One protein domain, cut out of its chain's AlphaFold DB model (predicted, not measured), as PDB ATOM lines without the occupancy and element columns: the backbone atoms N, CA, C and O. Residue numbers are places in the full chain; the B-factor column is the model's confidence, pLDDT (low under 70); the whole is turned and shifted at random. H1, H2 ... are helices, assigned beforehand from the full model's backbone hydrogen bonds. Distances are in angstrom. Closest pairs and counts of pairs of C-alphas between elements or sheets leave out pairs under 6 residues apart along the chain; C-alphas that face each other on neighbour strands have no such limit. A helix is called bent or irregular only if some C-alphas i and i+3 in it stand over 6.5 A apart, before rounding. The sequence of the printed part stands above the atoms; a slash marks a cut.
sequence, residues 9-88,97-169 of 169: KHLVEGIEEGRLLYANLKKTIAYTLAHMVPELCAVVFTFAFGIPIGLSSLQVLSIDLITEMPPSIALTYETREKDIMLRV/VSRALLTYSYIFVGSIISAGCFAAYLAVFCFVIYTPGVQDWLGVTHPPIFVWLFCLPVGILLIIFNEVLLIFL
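AT A GLANCE: This is residues 9 to 88 and 97 to 169 of the 169 residues of the protein "Cation_ATPase_C domain-containing protein" of Gongylonema pulchrum (UniProt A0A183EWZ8). Two long helices, H1 and H4, cross at a slant and run the same way, and together they make most of the length of a slender rod. Two short helices, H2 and H3, fold back along one side of H1, while H5 and the kinked H6 sit at the far end of H4, and residues 163 to 169 stick out free. The printed part has 153 residues with six named helices, H1 to H6 in chain order, and no named strand; its class is all helix. It is only just extended, close to loose, with a radius of gyration of the C-alphas of 22.5 A and spans of 74 by 36 by 28 A.

HOW THE PARTS SIT: H1, residues 9 to 49, touches H4, residues 99 to 130, with its residues 30 to 42 alone. The closest C-alphas of the two, those of Pro 38 and Ser 114, are 4.3 A apart, and the helices run the same way at a steep tilt of 41 degrees. H3, residues 69 to 76, touches residues 21 to 32 of H1, closest at the C-alphas of Asn 24 and Thr 76, 5.0 A apart. These two run opposite ways at 35.1 degrees, only just a steep tilt. H2, residues 57 to 67, is close to H1 but not clearly touching: the closest C-alphas, those of Glu 39 and Val 60, are 7.1 A apart. H2 and H3 meet only through their link. H4 is the hub, touching three helices. H6, residues 145 to 167, touches H4 at a steep tilt of 58 degrees, with the C-alphas of Cys 126 and Gly 155 closest at 6.4 A. H5, residues 132 to 138, and H4 only just touch, with 3 pairs of C-alphas within 8 A, and only at the corner; the C-alphas of Val 128 and Val 134 are closest, 6.3 A apart. H1 is apart from H5 and H6. In H2, H3 and H5 every O i to N i+4 pair is within hydrogen-bond range; in H1 34 of 37 are, in H4 25 of 28, in H6 15 of 19.

IN THESE COORDINATES: H1 runs 61.0 A from C-alpha 9 at (-17.024, 45.282, 8.371) to C-alpha 49 at (-20.081, -13.456, -7.974). H2 is 15.0 A long, H3 10.9 A, H4 44.8 A and H5 10.1 A. H6 measures 28.9 A and ends at C-alpha 167, (-41.870, -10.067, -37.270). It is irregular, with C-alphas 150 and 153 7.8 A apart and a kink of 77 degrees near residue 152.

THE WHOLE: The C-alphas of Lys 9 and Ile 167 are the two farthest apart, at 75.9 A. Residues 89 to 96 are not printed, and C-alphas 88 and 97 are 18.5 A apart across this cut. Of the links printed whole, H2 to H3 and H4 to H5 are tight, and H1 to H2 and H5 to H6 are short. The mean pLDDT of the printed part is 75.7; 50 residues are under 70, among them residues 49 to 55 and 125 to 159.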
ATOM      1  N   LYS A   9     -16.298  45.882   9.503       82.00
ATOM      2  CA  LYS A   9     -17.024  45.282   8.371       82.00
ATOM      3  C   LYS A   9     -16.326  44.034   7.813       82.00
ATOM      4  O   LYS A   9     -17.002  43.052   7.524       82.00
ATOM      5  N   HIS A  10     -14.993  44.025   7.753       82.56
ATOM      6  CA  HIS A  10     -14.229  42.872   7.259       82.56
ATOM      7  C   HIS A  10     -14.254  41.675   8.217       82.56
ATOM      8  O   HIS A  10     -14.076  40.536   7.790       82.56
ATOM      9  N   LEU A  11     -14.496  41.908   9.512       85.06
ATOM     10  CA  LEU A  11     -14.696  40.828  10.476       85.06
ATOM     11  C   LEU A  11     -16.022  40.104  10.208       85.06
ATOM     12  O   LEU A  11     -16.066  38.877  10.199       85.06
ATOM     13  N   VAL A  12     -17.093  40.866   9.965       87.00
ATOM     14  CA  VAL A  12     -18.422  40.315   9.656       87.00
ATOM     15  C   VAL A  12     -18.385  39.531   8.344       87.00
ATOM     16  O   VAL A  12     -18.869  38.404   8.300       87.00
ATOM     17  N   GLU A  13     -17.733  40.084   7.320       85.88
ATOM     18  CA  GLU A  13     -17.514  39.423   6.029       85.88
ATOM     19  C   GLU A  13     -16.697  38.127   6.174       85.88
ATOM     20  O   GLU A  13     -17.063  37.093   5.624       85.88
ATOM     21  N   GLY A  14     -15.640  38.129   6.996       86.94
ATOM     22  CA  GLY A  14     -14.858  36.922   7.275       86.94
ATOM     23  C   GLY A  14     -15.653  35.828   8.002       86.94
ATOM     24  O   GLY A  14     -15.478  34.642   7.718       86.94
ATOM     25  N   ILE A  15     -16.549  36.202   8.924       88.56
ATOM     26  CA  ILE A  15     -17.463  35.252   9.581       88.56
ATOM     27  C   ILE A  15     -18.453  34.683   8.561       88.56
ATOM     28  O   ILE A  15     -18.715  33.480   8.574       88.56
ATOM     29  N   GLU A  16     -18.993  35.525   7.683       88.12
ATOM     30  CA  GLU A  16     -19.924  35.121   6.633       88.12
ATOM     31  C   GLU A  16     -19.292  34.107   5.668       88.12
ATOM     32  O   GLU A  16     -19.844  33.023   5.471       88.12
ATOM     33  N   GLU A  17     -18.097  34.401   5.156       87.56
ATOM     34  CA  GLU A  17     -17.333  33.500   4.287       87.56
ATOM     35  C   GLU A  17     -16.970  32.184   4.986       87.56
ATOM     36  O   GLU A  17     -17.110  31.100   4.420       87.56
ATOM     37  N   GLY A  18     -16.583  32.236   6.266       89.44
ATOM     38  CA  GLY A  18     -16.306  31.027   7.043       89.44
ATOM     39  C   GLY A  18     -17.537  30.123   7.198       89.44
ATOM     40  O   GLY A  18     -17.424  28.893   7.166       89.44
ATOM     41  N   ARG A  19     -18.730  30.715   7.345       89.94
ATOM     42  CA  ARG A  19     -20.000  29.972   7.411       89.94
ATOM     43  C   ARG A  19     -20.385  29.385   6.058       89.94
ATOM     44  O   ARG A  19     -20.849  28.244   6.030       89.94
ATOM     45  N   LEU A  20     -20.167  30.132   4.975       89.62
ATOM     46  CA  LEU A  20     -20.382  29.669   3.605       89.62
ATOM     47  C   LEU A  20     -19.500  28.461   3.289       89.62
ATOM     48  O   LEU A  20     -20.013  27.398   2.950       89.62
ATOM     49  N   LEU A  21     -18.187  28.593   3.495       89.81
ATOM     50  CA  LEU A  21     -17.216  27.534   3.234       89.81
ATOM     51  C   LEU A  21     -17.583  26.248   3.978       89.81
ATOM     52  O   LEU A  21     -17.547  25.161   3.414       89.81
ATOM     53  N   TYR A  22     -17.989  26.359   5.244       88.31
ATOM     54  CA  TYR A  22     -18.406  25.202   6.032       88.31
ATOM     55  C   TYR A  22     -19.661  24.512   5.471       88.31
ATOM     56  O   TYR A  22     -19.752  23.281   5.505       88.31
ATOM     57  N   ALA A  23     -20.641  25.281   4.989       86.81
ATOM     58  CA  ALA A  23     -21.847  24.735   4.370       86.81
ATOM     59  C   ALA A  23     -21.522  24.032   3.045       86.81
ATOM     60  O   ALA A  23     -21.950  22.896   2.842       86.81
ATOM     61  N   ASN A  24     -20.701  24.658   2.204       89.31
ATOM     62  CA  ASN A  24     -20.296  24.109   0.915       89.31
ATOM     63  C   ASN A  24     -19.439  22.845   1.087       89.31
ATOM     64  O   ASN A  24     -19.724  21.821   0.474       89.31
ATOM     65  N   LEU A  25     -18.491  22.839   2.034       89.25
ATOM     66  CA  LEU A  25     -17.686  21.653   2.358       89.25
ATOM     67  C   LEU A  25     -18.539  20.455   2.791       89.25
ATOM     68  O   LEU A  25     -18.202  19.319   2.470       89.25
ATOM     69  N   LYS A  26     -19.652  20.672   3.503       86.56
ATOM     70  CA  LYS A  26     -20.575  19.574   3.829       86.56
ATOM     71  C   LYS A  26     -21.187  18.950   2.581       86.56
ATOM     72  O   LYS A  26     -21.329  17.731   2.558       86.56
ATOM     73  N   LYS A  27     -21.549  19.758   1.578       84.69
ATOM     74  CA  LYS A  27     -22.093  19.264   0.306       84.69
ATOM     75  C   LYS A  27     -21.028  18.499  -0.471       84.69
ATOM     76  O   LYS A  27     -21.287  17.373  -0.875       84.69
ATOM     77  N   THR A  28     -19.820  19.053  -0.576       87.75
ATOM     78  CA  THR A  28     -18.687  18.395  -1.234       87.75
ATOM     79  C   THR A  28     -18.359  17.044  -0.589       87.75
ATOM     80  O   THR A  28     -18.243  16.049  -1.291       87.75
ATOM     81  N   ILE A  29     -18.297  16.962   0.745       87.94
ATOM     82  CA  ILE A  29     -18.054  15.689   1.447       87.94
ATOM     83  C   ILE A  29     -19.227  14.712   1.271       87.94
ATOM     84  O   ILE A  29     -19.020  13.513   1.124       87.94
ATOM     85  N   ALA A  30     -20.471  15.198   1.309       85.31
ATOM     86  CA  ALA A  30     -21.641  14.350   1.088       85.31
ATOM     87  C   ALA A  30     -21.665  13.760  -0.328       85.31
ATOM     88  O   ALA A  30     -22.094  12.619  -0.488       85.31
ATOM     89  N   TYR A  31     -21.214  14.539  -1.314       85.19
ATOM     90  CA  TYR A  31     -21.064  14.133  -2.705       85.19
ATOM     91  C   TYR A  31     -19.961  13.082  -2.855       85.19
ATOM     92  O   TYR A  31     -20.229  12.007  -3.383       85.19
ATOM     93  N   THR A  32     -18.769  13.327  -2.294       85.50
ATOM     94  CA  THR A  32     -17.657  12.375  -2.410       85.50
ATOM     95  C   THR A  32     -17.951  11.034  -1.748       85.50
ATOM     96  O   THR A  32     -17.722   9.978  -2.321       85.50
ATOM     97  N   LEU A  33     -18.557  11.052  -0.562       84.56
ATOM     98  CA  LEU A  33     -18.938   9.819   0.127       84.56
ATOM     99  C   LEU A  33     -20.026   9.023  -0.611       84.56
ATOM    100  O   LEU A  33     -20.117   7.812  -0.420       84.56
ATOM    101  N   ALA A  34     -20.869   9.677  -1.415       84.00
ATOM    102  CA  ALA A  34     -21.960   9.010  -2.117       84.00
ATOM    103  C   ALA A  34     -21.472   8.176  -3.317       84.00
ATOM    104  O   ALA A  34     -21.998   7.081  -3.518       84.00
ATOM    105  N   HIS A  35     -20.472   8.640  -4.079       80.25
ATOM    106  CA  HIS A  35     -19.958   7.906  -5.250       80.25
ATOM    107  C   HIS A  35     -18.976   6.778  -4.898       80.25
ATOM    108  O   HIS A  35     -18.895   5.801  -5.636       80.25
ATOM    109  N   MET A  36     -18.330   6.832  -3.725       84.88
ATOM    110  CA  MET A  36     -17.480   5.732  -3.239       84.88
ATOM    111  C   MET A  36     -18.262   4.419  -3.030       84.88
ATOM    112  O   MET A  36     -17.680   3.334  -3.032       84.88
ATOM    113  N   VAL A  37     -19.583   4.492  -2.810       86.06
ATOM    114  CA  VAL A  37     -20.432   3.311  -2.578       86.06
ATOM    115  C   VAL A  37     -20.590   2.461  -3.846       86.06
ATOM    116  O   VAL A  37     -20.255   1.279  -3.778       86.06
ATOM    117  N   PRO A  38     -21.045   3.006  -4.992       82.44
ATOM    118  CA  PRO A  38     -21.088   2.283  -6.264       82.44
ATOM    119  C   PRO A  38     -19.771   1.615  -6.659       82.44
ATOM    120  O   PRO A  38     -19.797   0.479  -7.124       82.44
ATOM    121  N   GLU A  39     -18.632   2.279  -6.457       84.19
ATOM    122  CA  GLU A  39     -17.313   1.739  -6.808       84.19
ATOM    123  C   GLU A  39     -16.947   0.533  -5.948       84.19
ATOM    124  O   GLU A  39     -16.585  -0.526  -6.467       84.19
ATOM    125  N   LEU A  40     -17.116   0.659  -4.628       86.44
ATOM    126  CA  LEU A  40     -16.906  -0.449  -3.705       86.44
ATOM    127  C   LEU A  40     -17.860  -1.603  -4.016       86.44
ATOM    128  O   LEU A  40     -17.436  -2.756  -4.058       86.44
ATOM    129  N   CYS A  41     -19.138  -1.304  -4.259       85.00
ATOM    130  CA  CYS A  41     -20.130  -2.299  -4.635       85.00
ATOM    131  C   CYS A  41     -19.724  -3.018  -5.924       85.00
ATOM    132  O   CYS A  41     -19.708  -4.244  -5.927       85.00
ATOM    133  N   ALA A  42     -19.344  -2.302  -6.984       78.75
ATOM    134  CA  ALA A  42     -18.933  -2.898  -8.255       78.75
ATOM    135  C   ALA A  42     -17.759  -3.874  -8.078       78.75
ATOM    136  O   ALA A  42     -17.822  -5.006  -8.555       78.75
ATOM    137  N   VAL A  43     -16.734  -3.475  -7.318       82.75
ATOM    138  CA  VAL A  43     -15.577  -4.329  -7.018       82.75
ATOM    139  C   VAL A  43     -15.993  -5.551  -6.193       82.75
ATOM    140  O   VAL A  43     -15.651  -6.682  -6.544       82.75
ATOM    141  N   VAL A  44     -16.773  -5.356  -5.125       84.00
ATOM    142  CA  VAL A  44     -17.261  -6.449  -4.267       84.00
ATOM    143  C   VAL A  44     -18.135  -7.427  -5.053       84.00
ATOM    144  O   VAL A  44     -17.981  -8.631  -4.879       84.00
ATOM    145  N   PHE A  45     -19.006  -6.950  -5.946       77.38
ATOM    146  CA  PHE A  45     -19.852  -7.800  -6.785       77.38
ATOM    147  C   PHE A  45     -19.027  -8.638  -7.768       77.38
ATOM    148  O   PHE A  45     -19.284  -9.836  -7.901       77.38
ATOM    149  N   THR A  46     -18.004  -8.057  -8.403       73.50
ATOM    150  CA  THR A  46     -17.058  -8.803  -9.250       73.50
ATOM    151  C   THR A  46     -16.361  -9.914  -8.456       73.50
ATOM    152  O   THR A  46     -16.344 -11.059  -8.905       73.50
ATOM    153  N   PHE A  47     -15.848  -9.619  -7.255       77.38
ATOM    154  CA  PHE A  47     -15.182 -10.622  -6.412       77.38
ATOM    155  C   PHE A  47     -16.137 -11.690  -5.859       77.38
ATOM    156  O   PHE A  47     -15.773 -12.861  -5.813       77.38
ATOM    157  N   ALA A  48     -17.343 -11.307  -5.435       76.88
ATOM    158  CA  ALA A  48     -18.294 -12.211  -4.791       76.88
ATOM    159  C   ALA A  48     -18.986 -13.161  -5.780       76.88
ATOM    160  O   ALA A  48     -19.218 -14.320  -5.447       76.88
ATOM    161  N   PHE A  49     -19.319 -12.685  -6.985       69.38
ATOM    162  CA  PHE A  49     -20.081 -13.456  -7.974       69.38
ATOM    163  C   PHE A  49     -19.232 -13.964  -9.148       69.38
ATOM    164  O   PHE A  49     -19.763 -14.645 -10.023       69.38
ATOM    165  N   GLY A  50     -17.931 -13.652  -9.187       63.03
ATOM    166  CA  GLY A  50     -17.018 -14.108 -10.246       63.03
ATOM    167  C   GLY A  50     -17.384 -13.589 -11.642       63.03
ATOM    168  O   GLY A  50     -17.033 -14.200 -12.650       63.03
ATOM    169  N   ILE A  51     -18.134 -12.489 -11.697       64.75
ATOM    170  CA  ILE A  51     -18.563 -11.822 -12.928       64.75
ATOM    171  C   ILE A  51     -17.322 -11.191 -13.597       64.75
ATOM    172  O   ILE A  51     -16.424 -10.750 -12.876       64.75
ATOM    173  N   PRO A  52     -17.229 -11.129 -14.942       65.75
ATOM    174  CA  PRO A  52     -16.137 -10.431 -15.621       65.75
ATOM    175  C   PRO A  52     -15.946  -9.010 -15.080       65.75
ATOM    176  O   PRO A  52     -16.923  -8.321 -14.781       65.75
ATOM    177  N   ILE A  53     -14.678  -8.603 -14.943       62.31
ATOM    178  CA  ILE A  53     -14.250  -7.336 -14.328       62.31
ATOM    179  C   ILE A  53     -15.149  -6.188 -14.793       62.31
ATOM    180  O   ILE A  53     -15.155  -5.841 -15.972       62.31
ATOM    181  N   GLY A  54     -15.924  -5.631 -13.855       64.12
ATOM    182  CA  GLY A  54     -16.852  -4.540 -14.151       64.12
ATOM    183  C   GLY A  54     -16.116  -3.233 -14.436       64.12
ATOM    184  O   GLY A  54     -16.390  -2.572 -15.431       64.12
ATOM    185  N   LEU A  55     -15.146  -2.895 -13.583       69.31
ATOM    186  CA  LEU A  55     -14.286  -1.721 -13.714       69.31
ATOM    187  C   LEU A  55     -12.840  -2.112 -13.407       69.31
ATOM    188  O   LEU A  55     -12.552  -2.729 -12.382       69.31
ATOM    189  N   SER A  56     -11.921  -1.739 -14.294       76.56
ATOM    190  CA  SER A  56     -10.483  -1.848 -14.043       76.56
ATOM    191  C   SER A  56     -10.036  -0.811 -13.008       76.56
ATOM    192  O   SER A  56     -10.583   0.291 -12.957       76.56
ATOM    193  N   SER A  57      -8.982  -1.104 -12.238       82.12
ATOM    194  CA  SER A  57      -8.416  -0.160 -11.261       82.12
ATOM    195  C   SER A  57      -8.054   1.195 -11.880       82.12
ATOM    196  O   SER A  57      -8.207   2.227 -11.233       82.12
ATOM    197  N   LEU A  58      -7.612   1.210 -13.145       78.81
ATOM    198  CA  LEU A  58      -7.322   2.453 -13.867       78.81
ATOM    199  C   LEU A  58      -8.603   3.239 -14.181       78.81
ATOM    200  O   LEU A  58      -8.595   4.462 -14.093       78.81
ATOM    201  N   GLN A  59      -9.702   2.553 -14.509       77.75
ATOM    202  CA  GLN A  59     -10.988   3.197 -14.787       77.75
ATOM    203  C   GLN A  59     -11.570   3.834 -13.525       77.75
ATOM    204  O   GLN A  59     -11.971   4.991 -13.587       77.75
ATOM    205  N   VAL A  60     -11.532   3.135 -12.386       83.94
ATOM    206  CA  VAL A  60     -11.952   3.701 -11.090       83.94
ATOM    207  C   VAL A  60     -11.138   4.958 -10.775       83.94
ATOM    208  O   VAL A  60     -11.698   6.034 -10.606       83.94
ATOM    209  N   LEU A  61      -9.806   4.863 -10.853       84.19
ATOM    210  CA  LEU A  61      -8.922   6.008 -10.628       84.19
ATOM    211  C   LEU A  61      -9.209   7.180 -11.586       84.19
ATOM    212  O   LEU A  61      -9.116   8.343 -11.197       84.19
ATOM    213  N   SER A  62      -9.538   6.886 -12.849       81.75
ATOM    214  CA  SER A  62      -9.871   7.916 -13.834       81.75
ATOM    215  C   SER A  62     -11.187   8.626 -13.513       81.75
ATOM    216  O   SER A  62     -11.266   9.836 -13.706       81.75
ATOM    217  N   ILE A  63     -12.182   7.915 -12.975       83.56
ATOM    218  CA  ILE A  63     -13.466   8.491 -12.557       83.56
ATOM    219  C   ILE A  63     -13.236   9.434 -11.369       83.56
ATOM    220  O   ILE A  63     -13.567  10.617 -11.463       83.56
ATOM    221  N   ASP A  64     -12.554   8.956 -10.325       86.31
ATOM    222  CA  ASP A  64     -12.237   9.733  -9.119       86.31
ATOM    223  C   ASP A  64     -11.471  11.032  -9.416       86.31
ATOM    224  O   ASP A  64     -11.784  12.108  -8.898       86.31
ATOM    225  N   LEU A  65     -10.430  10.951 -10.250       82.62
ATOM    226  CA  LEU A  65      -9.552  12.093 -10.513       82.62
ATOM    227  C   LEU A  65     -10.115  13.046 -11.564       82.62
ATOM    228  O   LEU A  65      -9.997  14.260 -11.415       82.62
ATOM    229  N   ILE A  66     -10.667  12.522 -12.657       81.44
ATOM    230  CA  ILE A  66     -11.023  13.348 -13.817       81.44
ATOM    231  C   ILE A  66     -12.469  13.815 -13.704       81.44
ATOM    232  O   ILE A  66     -12.753  14.993 -13.917       81.44
ATOM    233  N   THR A  67     -13.383  12.905 -13.381       79.69
ATOM    234  CA  THR A  67     -14.822  13.172 -13.437       79.69
ATOM    235  C   THR A  67     -15.342  13.755 -12.130       79.69
ATOM    236  O   THR A  67     -16.133  14.695 -12.172       79.69
ATOM    237  N   GLU A  68     -14.856  13.279 -10.980       83.81
ATOM    238  CA  GLU A  68     -15.392  13.671  -9.670       83.81
ATOM    239  C   GLU A  68     -14.747  14.936  -9.079       83.81
ATOM    240  O   GLU A  68     -15.406  15.695  -8.357       83.81
ATOM    241  N   MET A  69     -13.481  15.230  -9.404       86.12
ATOM    242  CA  MET A  69     -12.804  16.434  -8.899       86.12
ATOM    243  C   MET A  69     -13.462  17.752  -9.345       86.12
ATOM    244  O   MET A  69     -13.686  18.606  -8.482       86.12
ATOM    245  N   PRO A  70     -13.803  17.975 -10.633       86.31
ATOM    246  CA  PRO A  70     -14.372  19.254 -11.059       86.31
ATOM    247  C   PRO A  70     -15.728  19.584 -10.402       86.31
ATOM    248  O   PRO A  70     -15.858  20.699  -9.886       86.31
ATOM    249  N   PRO A  71     -16.715  18.663 -10.325       83.75
ATOM    250  CA  PRO A  71     -17.968  18.896  -9.601       83.75
ATOM    251  C   PRO A  71     -17.759  19.126  -8.101       83.75
ATOM    252  O   PRO A  71     -18.373  20.020  -7.519       83.75
ATOM    253  N   SER A  72     -16.855  18.361  -7.480       84.00
ATOM    254  CA  SER A  72     -16.491  18.496  -6.063       84.00
ATOM    255  C   SER A  72     -15.966  19.902  -5.746       84.00
ATOM    256  O   SER A  72     -16.415  20.543  -4.790       84.00
ATOM    257  N   ILE A  73     -15.084  20.425  -6.606       87.56
ATOM    258  CA  ILE A  73     -14.558  21.788  -6.500       87.56
ATOM    259  C   ILE A  73     -15.664  22.811  -6.767       87.56
ATOM    260  O   ILE A  73     -15.791  23.766  -5.999       87.56
ATOM    261  N   ALA A  74     -16.496  22.608  -7.791       88.94
ATOM    262  CA  ALA A  74     -17.602  23.508  -8.121       88.94
ATOM    263  C   ALA A  74     -18.593  23.677  -6.955       88.94
ATOM    264  O   ALA A  74     -18.999  24.800  -6.658       88.94
ATOM    265  N   LEU A  75     -18.901  22.598  -6.229       84.75
ATOM    266  CA  LEU A  75     -19.727  22.623  -5.013       84.75
ATOM    267  C   LEU A  75     -19.125  23.495  -3.903       84.75
ATOM    268  O   LEU A  75     -19.855  24.118  -3.134       84.75
ATOM    269  N   THR A  76     -17.796  23.598  -3.831       86.62
ATOM    270  CA  THR A  76     -17.119  24.490  -2.874       86.62
ATOM    271  C   THR A  76     -17.329  25.972  -3.188       86.62
ATOM    272  O   THR A  76     -17.357  26.783  -2.262       86.62
ATOM    273  N   TYR A  77     -17.513  26.322  -4.466       84.81
ATOM    274  CA  TYR A  77     -17.720  27.695  -4.950       84.81
ATOM    275  C   TYR A  77     -19.194  28.118  -5.012       84.81
ATOM    276  O   TYR A  77     -19.516  29.180  -5.547       84.81
ATOM    277  N   GLU A  78     -20.102  27.309  -4.471       84.50
ATOM    278  CA  GLU A  78     -21.525  27.611  -4.504       84.50
ATOM    279  C   GLU A  78     -21.863  28.896  -3.726       84.50
ATOM    280  O   GLU A  78     -21.278  29.201  -2.680       84.50
ATOM    281  N   THR A  79     -22.791  29.685  -4.271       79.50
ATOM    282  CA  THR A  79     -23.104  31.027  -3.772       79.50
ATOM    283  C   THR A  79     -23.832  31.002  -2.430       79.50
ATOM    284  O   THR A  79     -24.469  30.024  -2.037       79.50
ATOM    285  N   ARG A  80     -23.736  32.117  -1.698       70.81
ATOM    286  CA  ARG A  80     -24.330  32.266  -0.364       70.81
ATOM    287  C   ARG A  80     -25.849  32.102  -0.401       70.81
ATOM    288  O   ARG A  80     -26.547  32.856  -1.079       70.81
ATOM    289  N   GLU A  81     -26.376  31.191   0.418       73.06
ATOM    290  CA  GLU A  81     -27.799  31.202   0.768       73.06
ATOM    291  C   GLU A  81     -28.112  32.512   1.515       73.06
ATOM    292  O   GLU A  81     -27.423  32.864   2.472       73.06
ATOM    293  N   LYS A  82     -29.170  33.235   1.124       67.31
ATOM    294  CA  LYS A  82     -29.545  34.539   1.725       67.31
ATOM    295  C   LYS A  82     -29.749  34.496   3.250       67.31
ATOM    296  O   LYS A  82     -29.705  35.527   3.909       67.31
ATOM    297  N   ASP A  83     -29.953  33.304   3.800       77.56
ATOM    298  CA  ASP A  83     -30.242  33.045   5.209       77.56
ATOM    299  C   ASP A  83     -29.000  32.629   6.028       77.56
ATOM    300  O   ASP A  83     -29.099  32.360   7.228       77.56
ATOM    301  N   ILE A  84     -27.796  32.571   5.426       78.12
ATOM    302  CA  ILE A  84     -26.627  32.047   6.150       78.12
ATOM    303  C   ILE A  84     -26.308  32.852   7.401       78.12
ATOM    304  O   ILE A  84     -25.927  32.232   8.382       78.12
ATOM    305  N   MET A  85     -26.483  34.178   7.409       83.12
ATOM    306  CA  MET A  85     -26.141  35.021   8.561       83.12
ATOM    307  C   MET A  85     -27.203  34.997   9.667       83.12
ATOM    308  O   MET A  85     -26.847  35.154  10.834       83.12
ATOM    309  N   LEU A  86     -28.464  34.716   9.326       83.31
ATOM    310  CA  LEU A  86     -29.600  34.683  10.257       83.31
ATOM    311  C   LEU A  86     -29.647  33.400  11.098       83.31
ATOM    312  O   LEU A  86     -30.190  33.392  12.203       83.31
ATOM    313  N   ARG A  87     -29.034  32.310  10.620       82.56
ATOM    314  CA  ARG A  87     -28.929  31.063  11.392       82.56
ATOM    315  C   ARG A  87     -28.082  31.258  12.658       82.56
ATOM    316  O   ARG A  87     -27.093  31.992  12.658       82.56
ATOM    317  N   VAL A  88     -28.415  30.535  13.725       83.75
ATOM    318  CA  VAL A  88     -27.671  30.570  14.996       83.75
ATOM    319  C   VAL A  88     -26.247  30.018  14.805       83.75
ATOM    320  O   VAL A  88     -26.067  29.041  14.068       83.75
ATOM    321  N   VAL A  97     -19.218  15.975   9.482       79.38
ATOM    322  CA  VAL A  97     -19.962  14.806   9.010       79.38
ATOM    323  C   VAL A  97     -20.900  14.347  10.124       79.38
ATOM    324  O   VAL A  97     -20.475  13.773  11.130       79.38
ATOM    325  N   SER A  98     -22.188  14.671   9.987       82.62
ATOM    326  CA  SER A  98     -23.226  14.152  10.882       82.62
ATOM    327  C   SER A  98     -23.536  12.701  10.523       82.62
ATOM    328  O   SER A  98     -23.524  12.348   9.345       82.62
ATOM    329  N   ARG A  99     -23.894  11.874  11.514       80.94
ATOM    330  CA  ARG A  99     -24.378  10.506  11.261       80.94
ATOM    331  C   ARG A  99     -25.560  10.498  10.291       80.94
ATOM    332  O   ARG A  99     -25.591   9.649   9.419       80.94
ATOM    333  N   ALA A 100     -26.456  11.483  10.396       81.12
ATOM    334  CA  ALA A 100     -27.597  11.633   9.493       81.12
ATOM    335  C   ALA A 100     -27.178  11.889   8.033       81.12
ATOM    336  O   ALA A 100     -27.791  11.364   7.109       81.12
ATOM    337  N   LEU A 101     -26.115  12.675   7.828       80.12
ATOM    338  CA  LEU A 101     -25.569  12.948   6.497       80.12
ATOM    339  C   LEU A 101     -24.894  11.696   5.935       80.12
ATOM    340  O   LEU A 101     -25.118  11.353   4.784       80.12
ATOM    341  N   LEU A 102     -24.158  10.964   6.775       81.00
ATOM    342  CA  LEU A 102     -23.546   9.696   6.388       81.00
ATOM    343  C   LEU A 102     -24.609   8.663   5.997       81.00
ATOM    344  O   LEU A 102     -24.501   8.074   4.932       81.00
ATOM    345  N   THR A 103     -25.664   8.483   6.797       82.50
ATOM    346  CA  THR A 103     -26.752   7.552   6.458       82.50
ATOM    347  C   THR A 103     -27.478   7.961   5.183       82.50
ATOM    348  O   THR A 103     -27.794   7.101   4.372       82.50
ATOM    349  N   TYR A 104     -27.719   9.257   4.977       81.69
ATOM    350  CA  TYR A 104     -28.380   9.744   3.768       81.69
ATOM    351  C   TYR A 104     -27.526   9.505   2.512       81.69
ATOM    352  O   TYR A 104     -28.003   8.892   1.558       81.69
ATOM    353  N   SER A 105     -26.255   9.916   2.534       77.94
ATOM    354  CA  SER A 105     -25.339   9.741   1.402       77.94
ATOM    355  C   SER A 105     -25.053   8.267   1.106       77.94
ATOM    356  O   SER A 105     -25.170   7.856  -0.042       77.94
ATOM    357  N   TYR A 106     -24.724   7.453   2.117       77.62
ATOM    358  CA  TYR A 106     -24.365   6.047   1.897       77.62
ATOM    359  C   TYR A 106     -25.571   5.173   1.562       77.62
ATOM    360  O   TYR A 106     -25.541   4.418   0.595       77.62
ATOM    361  N   ILE A 107     -26.620   5.230   2.388       79.81
ATOM    362  CA  ILE A 107     -27.711   4.253   2.311       79.81
ATOM    363  C   ILE A 107     -28.702   4.656   1.232       79.81
ATOM    364  O   ILE A 107     -29.151   3.793   0.492       79.81
ATOM    365  N   PHE A 108     -29.062   5.934   1.127       82.62
ATOM    366  CA  PHE A 108     -30.093   6.351   0.179       82.62
ATOM    367  C   PHE A 108     -29.498   6.653  -1.194       82.62
ATOM    368  O   PHE A 108     -29.815   5.978  -2.167       82.62
ATOM    369  N   VAL A 109     -28.590   7.626  -1.272       83.75
ATOM    370  CA  VAL A 109     -28.007   8.048  -2.555       83.75
ATOM    371  C   VAL A 109     -27.099   6.956  -3.126       83.75
ATOM    372  O   VAL A 109     -27.264   6.563  -4.280       83.75
ATOM    373  N   GLY A 110     -26.201   6.405  -2.305       80.44
ATOM    374  CA  GLY A 110     -25.272   5.352  -2.715       80.44
ATOM    375  C   GLY A 110     -25.966   4.080  -3.209       80.44
ATOM    376  O   GLY A 110     -25.546   3.513  -4.217       80.44
ATOM    377  N   SER A 111     -27.064   3.653  -2.568       82.75
ATOM    378  CA  SER A 111     -27.803   2.461  -3.017       82.75
ATOM    379  C   SER A 111     -28.515   2.676  -4.351       82.75
ATOM    380  O   SER A 111     -28.465   1.792  -5.204       82.75
ATOM    381  N   ILE A 112     -29.120   3.849  -4.571       86.38
ATOM    382  CA  ILE A 112     -29.794   4.183  -5.834       86.38
ATOM    383  C   ILE A 112     -28.786   4.196  -6.985       86.38
ATOM    384  O   ILE A 112     -29.035   3.583  -8.024       86.38
ATOM    385  N   ILE A 113     -27.632   4.846  -6.796       83.19
ATOM    386  CA  ILE A 113     -26.588   4.901  -7.827       83.19
ATOM    387  C   ILE A 113     -26.025   3.496  -8.080       83.19
ATOM    388  O   ILE A 113     -25.932   3.080  -9.231       83.19
ATOM    389  N   SER A 114     -25.730   2.724  -7.027       83.00
ATOM    390  CA  SER A 114     -25.237   1.350  -7.177       83.00
ATOM    391  C   SER A 114     -26.236   0.450  -7.909       83.00
ATOM    392  O   SER A 114     -25.820  -0.365  -8.731       83.00
ATOM    393  N   ALA A 115     -27.537   0.589  -7.639       83.88
ATOM    394  CA  ALA A 115     -28.579  -0.150  -8.346       83.88
ATOM    395  C   ALA A 115     -28.632   0.241  -9.831       83.88
ATOM    396  O   ALA A 115     -28.724  -0.635 -10.689       83.88
ATOM    397  N   GLY A 116     -28.502   1.536 -10.141       81.38
ATOM    398  CA  GLY A 116     -28.415   2.039 -11.513       81.38
ATOM    399  C   GLY A 116     -27.194   1.503 -12.266       81.38
ATOM    400  O   GLY A 116     -27.337   0.995 -13.377       81.38
ATOM    401  N   CYS A 117     -26.009   1.540 -11.650       78.94
ATOM    402  CA  CYS A 117     -24.779   0.991 -12.228       78.94
ATOM    403  C   CYS A 117     -24.892  -0.516 -12.491       78.94
ATOM    404  O   CYS A 117     -24.508  -0.982 -13.561       78.94
ATOM    405  N   PHE A 118     -25.459  -1.274 -11.548       79.44
ATOM    406  CA  PHE A 118     -25.654  -2.714 -11.712       79.44
ATOM    407  C   PHE A 118     -26.674  -3.038 -12.812       79.44
ATOM    408  O   PHE A 118     -26.435  -3.917 -13.636       79.44
ATOM    409  N   ALA A 119     -27.779  -2.291 -12.887       80.75
ATOM    410  CA  ALA A 119     -28.770  -2.442 -13.949       80.75
ATOM    411  C   ALA A 119     -28.185  -2.122 -15.335       80.75
ATOM    412  O   ALA A 119     -28.405  -2.878 -16.280       80.75
ATOM    413  N   ALA A 120     -27.402  -1.045 -15.454       75.50
ATOM    414  CA  ALA A 120     -26.718  -0.687 -16.694       75.50
ATOM    415  C   ALA A 120     -25.704  -1.763 -17.115       75.50
ATOM    416  O   ALA A 120     -25.674  -2.159 -18.281       75.50
ATOM    417  N   TYR A 121     -24.925  -2.284 -16.162       74.75
ATOM    418  CA  TYR A 121     -23.990  -3.382 -16.402       74.75
ATOM    419  C   TYR A 121     -24.708  -4.630 -16.937       74.75
ATOM    420  O   TYR A 121     -24.318  -5.168 -17.973       74.75
ATOM    421  N   LEU A 122     -25.798  -5.054 -16.286       74.31
ATOM    422  CA  LEU A 122     -26.605  -6.192 -16.735       74.31
ATOM    423  C   LEU A 122     -27.222  -5.968 -18.121       74.31
ATOM    424  O   LEU A 122     -27.249  -6.895 -18.927       74.31
ATOM    425  N   ALA A 123     -27.687  -4.754 -18.423       71.69
ATOM    426  CA  ALA A 123     -28.263  -4.425 -19.725       71.69
ATOM    427  C   ALA A 123     -27.231  -4.550 -20.858       71.69
ATOM    428  O   ALA A 123     -27.511  -5.191 -21.872       71.69
ATOM    429  N   VAL A 124     -26.025  -4.002 -20.669       71.44
ATOM    430  CA  VAL A 124     -24.922  -4.129 -21.639       71.44
ATOM    431  C   VAL A 124     -24.506  -5.590 -21.790       71.44
ATOM    432  O   VAL A 124     -24.328  -6.073 -22.906       71.44
ATOM    433  N   PHE A 125     -24.408  -6.318 -20.679       69.50
ATOM    434  CA  PHE A 125     -24.045  -7.728 -20.693       69.50
ATOM    435  C   PHE A 125     -25.061  -8.585 -21.461       69.50
ATOM    436  O   PHE A 125     -24.678  -9.394 -22.305       69.50
ATOM    437  N   CYS A 126     -26.360  -8.369 -21.236       66.69
ATOM    438  CA  CYS A 126     -27.407  -9.042 -21.998       66.69
ATOM    439  C   CYS A 126     -27.384  -8.625 -23.485       66.69
ATOM    440  O   CYS A 126     -27.487  -9.494 -24.345       66.69
ATOM    441  N   PHE A 127     -27.171  -7.346 -23.824       68.62
ATOM    442  CA  PHE A 127     -27.052  -6.905 -25.225       68.62
ATOM    443  C   PHE A 127     -25.926  -7.629 -25.984       68.62
ATOM    444  O   PHE A 127     -26.122  -8.060 -27.122       68.62
ATOM    445  N   VAL A 128     -24.771  -7.814 -25.336       66.75
ATOM    446  CA  VAL A 128     -23.634  -8.559 -25.902       66.75
ATOM    447  C   VAL A 128     -23.952 -10.050 -26.053       66.75
ATOM    448  O   VAL A 128     -23.496 -10.658 -27.011       66.75
ATOM    449  N   ILE A 129     -24.748 -10.657 -25.165       64.44
ATOM    450  CA  ILE A 129     -25.169 -12.065 -25.306       64.44
ATOM    451  C   ILE A 129     -26.155 -12.260 -26.466       64.44
ATOM    452  O   ILE A 129     -26.045 -13.244 -27.192       64.44
ATOM    453  N   TYR A 130     -27.128 -11.357 -26.623       63.72
ATOM    454  CA  TYR A 130     -28.232 -11.522 -27.578       63.72
ATOM    455  C   TYR A 130     -27.910 -11.062 -29.005       63.72
ATOM    456  O   TYR A 130     -28.634 -11.432 -29.927       63.72
ATOM    457  N   THR A 131     -26.837 -10.291 -29.213       63.31
ATOM    458  CA  THR A 131     -26.444  -9.796 -30.543       63.31
ATOM    459  C   THR A 131     -25.243 -10.593 -31.074       63.31
ATOM    460  O   THR A 131     -24.101 -10.212 -30.803       63.31
ATOM    461  N   PRO A 132     -25.447 -11.676 -31.852       59.03
ATOM    462  CA  PRO A 132     -24.356 -12.564 -32.273       59.03
ATOM    463  C   PRO A 132     -23.276 -11.841 -33.098       59.03
ATOM    464  O   PRO A 132     -22.089 -12.091 -32.916       59.03
ATOM    465  N   GLY A 133     -23.656 -10.845 -33.910       60.22
ATOM    466  CA  GLY A 133     -22.697 -10.048 -34.690       60.22
ATOM    467  C   GLY A 133     -21.738  -9.192 -33.849       60.22
ATOM    468  O   GLY A 133     -20.653  -8.849 -34.310       60.22
ATOM    469  N   VAL A 134     -22.101  -8.860 -32.605       61.56
ATOM    470  CA  VAL A 134     -21.242  -8.109 -31.674       61.56
ATOM    471  C   VAL A 134     -20.258  -9.046 -30.963       61.56
ATOM    472  O   VAL A 134     -19.125  -8.645 -30.700       61.56
ATOM    473  N   GLN A 135     -20.647 -10.302 -30.706       60.12
ATOM    474  CA  GLN A 135     -19.760 -11.326 -30.134       60.12
ATOM    475  C   GLN A 135     -18.621 -11.689 -31.087       60.12
ATOM    476  O   GLN A 135     -17.471 -11.753 -30.650       60.12
ATOM    477  N   ASP A 136     -18.925 -11.839 -32.379       62.16
ATOM    478  CA  ASP A 136     -17.926 -12.139 -33.410       62.16
ATOM    479  C   ASP A 136     -16.949 -10.974 -33.629       62.16
ATOM    480  O   ASP A 136     -15.755 -11.193 -33.831       62.16
ATOM    481  N   TRP A 137     -17.424  -9.727 -33.535       58.59
ATOM    482  CA  TRP A 137     -16.577  -8.537 -33.688       58.59
ATOM    483  C   TRP A 137     -15.681  -8.271 -32.467       58.59
ATOM    484  O   TRP A 137     -14.555  -7.801 -32.617       58.59
ATOM    485  N   LEU A 138     -16.161  -8.584 -31.257       59.50
ATOM    486  CA  LEU A 138     -15.412  -8.401 -30.006       59.50
ATOM    487  C   LEU A 138     -14.578  -9.630 -29.600       59.50
ATOM    488  O   LEU A 138     -13.771  -9.526 -28.678       59.50
ATOM    489  N   GLY A 139     -14.748 -10.782 -30.261       61.19
ATOM    490  CA  GLY A 139     -13.996 -12.012 -29.979       61.19
ATOM    491  C   GLY A 139     -14.232 -12.589 -28.576       61.19
ATOM    492  O   GLY A 139     -13.335 -13.215 -28.010       61.19
ATOM    493  N   VAL A 140     -15.405 -12.347 -27.980       63.62
ATOM    494  CA  VAL A 140     -15.716 -12.708 -26.584       63.62
ATOM    495  C   VAL A 140     -16.434 -14.061 -26.524       63.62
ATOM    496  O   VAL A 140     -17.448 -14.263 -27.186       63.62
ATOM    497  N   THR A 141     -15.933 -14.991 -25.703       60.06
ATOM    498  CA  THR A 141     -16.562 -16.300 -25.463       60.06
ATOM    499  C   THR A 141     -17.800 -16.194 -24.568       60.06
ATOM    500  O   THR A 141     -17.931 -15.279 -23.754       60.06
ATOM    501  N   HIS A 142     -18.732 -17.140 -24.713       57.88
ATOM    502  CA  HIS A 142     -20.003 -17.131 -23.981       57.88
ATOM    503  C   HIS A 142     -19.760 -17.161 -22.459       57.88
ATOM    504  O   HIS A 142     -18.970 -17.982 -21.982       57.88
ATOM    505  N   PRO A 143     -20.435 -16.304 -21.676       58.50
ATOM    506  CA  PRO A 143     -20.221 -16.249 -20.237       58.50
ATOM    507  C   PRO A 143     -20.775 -17.480 -19.495       58.50
ATOM    508  O   PRO A 143     -21.674 -18.159 -19.998       58.50
ATOM    509  N   PRO A 144     -20.269 -17.775 -18.279       59.34
ATOM    510  CA  PRO A 144     -20.670 -18.950 -17.506       59.34
ATOM    511  C   PRO A 144     -22.161 -18.940 -17.120       59.34
ATOM    512  O   PRO A 144     -22.748 -17.892 -16.844       59.34
ATOM    513  N   ILE A 145     -22.758 -20.138 -17.029       56.62
ATOM    514  CA  ILE A 145     -24.210 -20.370 -16.852       56.62
ATOM    515  C   ILE A 145     -24.822 -19.662 -15.627       56.62
ATOM    516  O   ILE A 145     -26.002 -19.339 -15.615       56.62
ATOM    517  N   PHE A 146     -24.027 -19.394 -14.587       52.03
ATOM    518  CA  PHE A 146     -24.483 -18.738 -13.359       52.03
ATOM    519  C   PHE A 146     -24.923 -17.280 -13.587       52.03
ATOM    520  O   PHE A 146     -25.823 -16.789 -12.909       52.03
ATOM    521  N   VAL A 147     -24.355 -16.601 -14.592       55.59
ATOM    522  CA  VAL A 147     -24.687 -15.202 -14.907       55.59
ATOM    523  C   VAL A 147     -26.059 -15.079 -15.580       55.59
ATOM    524  O   VAL A 147     -26.745 -14.069 -15.418       55.59
ATOM    525  N   TRP A 148     -26.514 -16.136 -16.263       55.25
ATOM    526  CA  TRP A 148     -27.850 -16.176 -16.859       55.25
ATOM    527  C   TRP A 148     -28.948 -15.987 -15.813       55.25
ATOM    528  O   TRP A 148     -29.898 -15.258 -16.082       55.25
ATOM    529  N   LEU A 149     -28.784 -16.550 -14.610       57.16
ATOM    530  CA  LEU A 149     -29.786 -16.500 -13.540       57.16
ATOM    531  C   LEU A 149     -30.132 -15.060 -13.116       57.16
ATOM    532  O   LEU A 149     -31.290 -14.767 -12.827       57.16
ATOM    533  N   PHE A 150     -29.146 -14.155 -13.120       53.41
ATOM    534  CA  PHE A 150     -29.330 -12.740 -12.774       53.41
ATOM    535  C   PHE A 150     -29.899 -11.898 -13.928       53.41
ATOM    536  O   PHE A 150     -30.577 -10.906 -13.666       53.41
ATOM    537  N   CYS A 151     -29.668 -12.285 -15.192       58.88
ATOM    538  CA  CYS A 151     -30.158 -11.542 -16.364       58.88
ATOM    539  C   CYS A 151     -31.546 -11.999 -16.854       58.88
ATOM    540  O   CYS A 151     -32.122 -11.333 -17.710       58.88
ATOM    541  N   LEU A 152     -32.111 -13.092 -16.317       60.69
ATOM    542  CA  LEU A 152     -33.375 -13.696 -16.779       60.69
ATOM    543  C   LEU A 152     -34.529 -12.702 -17.044       60.69
ATOM    544  O   LEU A 152     -35.096 -12.766 -18.136       60.69
ATOM    545  N   PRO A 153     -34.890 -11.769 -16.137       66.25
ATOM    546  CA  PRO A 153     -36.025 -10.877 -16.385       66.25
ATOM    547  C   PRO A 153     -35.766  -9.866 -17.514       66.25
ATOM    548  O   PRO A 153     -36.672  -9.569 -18.290       66.25
ATOM    549  N   VAL A 154     -34.530  -9.372 -17.652       61.03
ATOM    550  CA  VAL A 154     -34.134  -8.452 -18.736       61.03
ATOM    551  C   VAL A 154     -33.974  -9.210 -20.060       61.03
ATOM    552  O   VAL A 154     -34.375  -8.712 -21.109       61.03
ATOM    553  N   GLY A 155     -33.461 -10.442 -20.009       60.72
ATOM    554  CA  GLY A 155     -33.324 -11.334 -21.159       60.72
ATOM    555  C   GLY A 155     -34.668 -11.711 -21.783       60.72
ATOM    556  O   GLY A 155     -34.803 -11.639 -22.997       60.72
ATOM    557  N   ILE A 156     -35.690 -12.015 -20.974       69.25
ATOM    558  CA  ILE A 156     -37.052 -12.282 -21.472       69.25
ATOM    559  C   ILE A 156     -37.619 -11.053 -22.199       69.25
ATOM    560  O   ILE A 156     -38.209 -11.187 -23.269       69.25
ATOM    561  N   LEU A 157     -37.406  -9.848 -21.659       68.25
ATOM    562  CA  LEU A 157     -37.884  -8.603 -22.266       68.25
ATOM    563  C   LEU A 157     -37.188  -8.300 -23.604       68.25
ATOM    564  O   LEU A 157     -37.845  -7.880 -24.556       68.25
ATOM    565  N   LEU A 158     -35.879  -8.557 -23.700       64.44
ATOM    566  CA  LEU A 158     -35.116  -8.393 -24.942       64.44
ATOM    567  C   LEU A 158     -35.415  -9.477 -25.983       64.44
ATOM    568  O   LEU A 158     -35.450  -9.152 -27.164       64.44
ATOM    569  N   ILE A 159     -35.693 -10.722 -25.578       65.44
ATOM    570  CA  ILE A 159     -36.185 -11.774 -26.488       65.44
ATOM    571  C   ILE A 159     -37.504 -11.337 -27.119       65.44
ATOM    572  O   ILE A 159     -37.642 -11.391 -28.336       65.44
ATOM    573  N   ILE A 160     -38.450 -10.850 -26.310       73.56
ATOM    574  CA  ILE A 160     -39.734 -10.351 -26.814       73.56
ATOM    575  C   ILE A 160     -39.505  -9.191 -27.787       73.56
ATOM    576  O   ILE A 160     -40.113  -9.159 -28.851       73.56
ATOM    577  N   PHE A 161     -38.607  -8.259 -27.461       71.25
ATOM    578  CA  PHE A 161     -38.280  -7.146 -28.351       71.25
ATOM    579  C   PHE A 161     -37.658  -7.614 -29.678       71.25
ATOM    580  O   PHE A 161     -38.043  -7.121 -30.736       71.25
ATOM    581  N   ASN A 162     -36.733  -8.576 -29.629       66.25
ATOM    582  CA  ASN A 162     -36.056  -9.110 -30.808       66.25
ATOM    583  C   ASN A 162     -37.017  -9.893 -31.717       66.25
ATOM    584  O   ASN A 162     -37.016  -9.677 -32.921       66.25
ATOM    585  N   GLU A 163     -37.883 -10.733 -31.142       70.31
ATOM    586  CA  GLU A 163     -38.932 -11.462 -31.872       70.31
ATOM    587  C   GLU A 163     -39.937 -10.503 -32.522       70.31
ATOM    588  O   GLU A 163     -40.292 -10.658 -33.686       70.31
ATOM    589  N   VAL A 164     -40.349  -9.452 -31.806       69.88
ATOM    590  CA  VAL A 164     -41.234  -8.418 -32.361       69.88
ATOM    591  C   VAL A 164     -40.568  -7.710 -33.540       69.88
ATOM    592  O   VAL A 164     -41.207  -7.526 -34.570       69.88
ATOM    593  N   LEU A 165     -39.290  -7.346 -33.435       55.53
ATOM    594  CA  LEU A 165     -38.563  -6.656 -34.503       55.53
ATOM    595  C   LEU A 165     -38.335  -7.549 -35.738       55.53
ATOM    596  O   LEU A 165     -38.385  -7.044 -36.857       55.53
ATOM    597  N   LEU A 166     -38.162  -8.862 -35.545       56.78
ATOM    598  CA  LEU A 166     -38.062  -9.869 -36.612       56.78
ATOM    599  C   LEU A 166     -39.394 -10.123 -37.334       56.78
ATOM    600  O   LEU A 166     -39.387 -10.463 -38.507       56.78
ATOM    601  N   ILE A 167     -40.533  -9.944 -36.659       68.62
ATOM    602  CA  ILE A 167     -41.870 -10.067 -37.270       68.62
ATOM    603  C   ILE A 167     -42.198  -8.859 -38.170       68.62
ATOM    604  O   ILE A 167     -43.033  -8.965 -39.069       68.62
ATOM    605  N   PHE A 168     -41.565  -7.707 -37.931       58.81
ATOM    606  CA  PHE A 168     -41.779  -6.468 -38.690       58.81
ATOM    607  C   PHE A 168     -40.810  -6.264 -39.873       58.81
ATOM    608  O   PHE A 168     -40.930  -5.250 -40.566       58.81
ATOM    609  N   LEU A 169     -39.884  -7.198 -40.115       47.28
ATOM    610  CA  LEU A 169     -38.891  -7.182 -41.199       47.28
ATOM    611  C   LEU A 169     -39.149  -8.338 -42.175       47.28
ATOM    612  O   LEU A 169     -39.040  -8.093 -43.396       47.28
TER     613      LEU A 169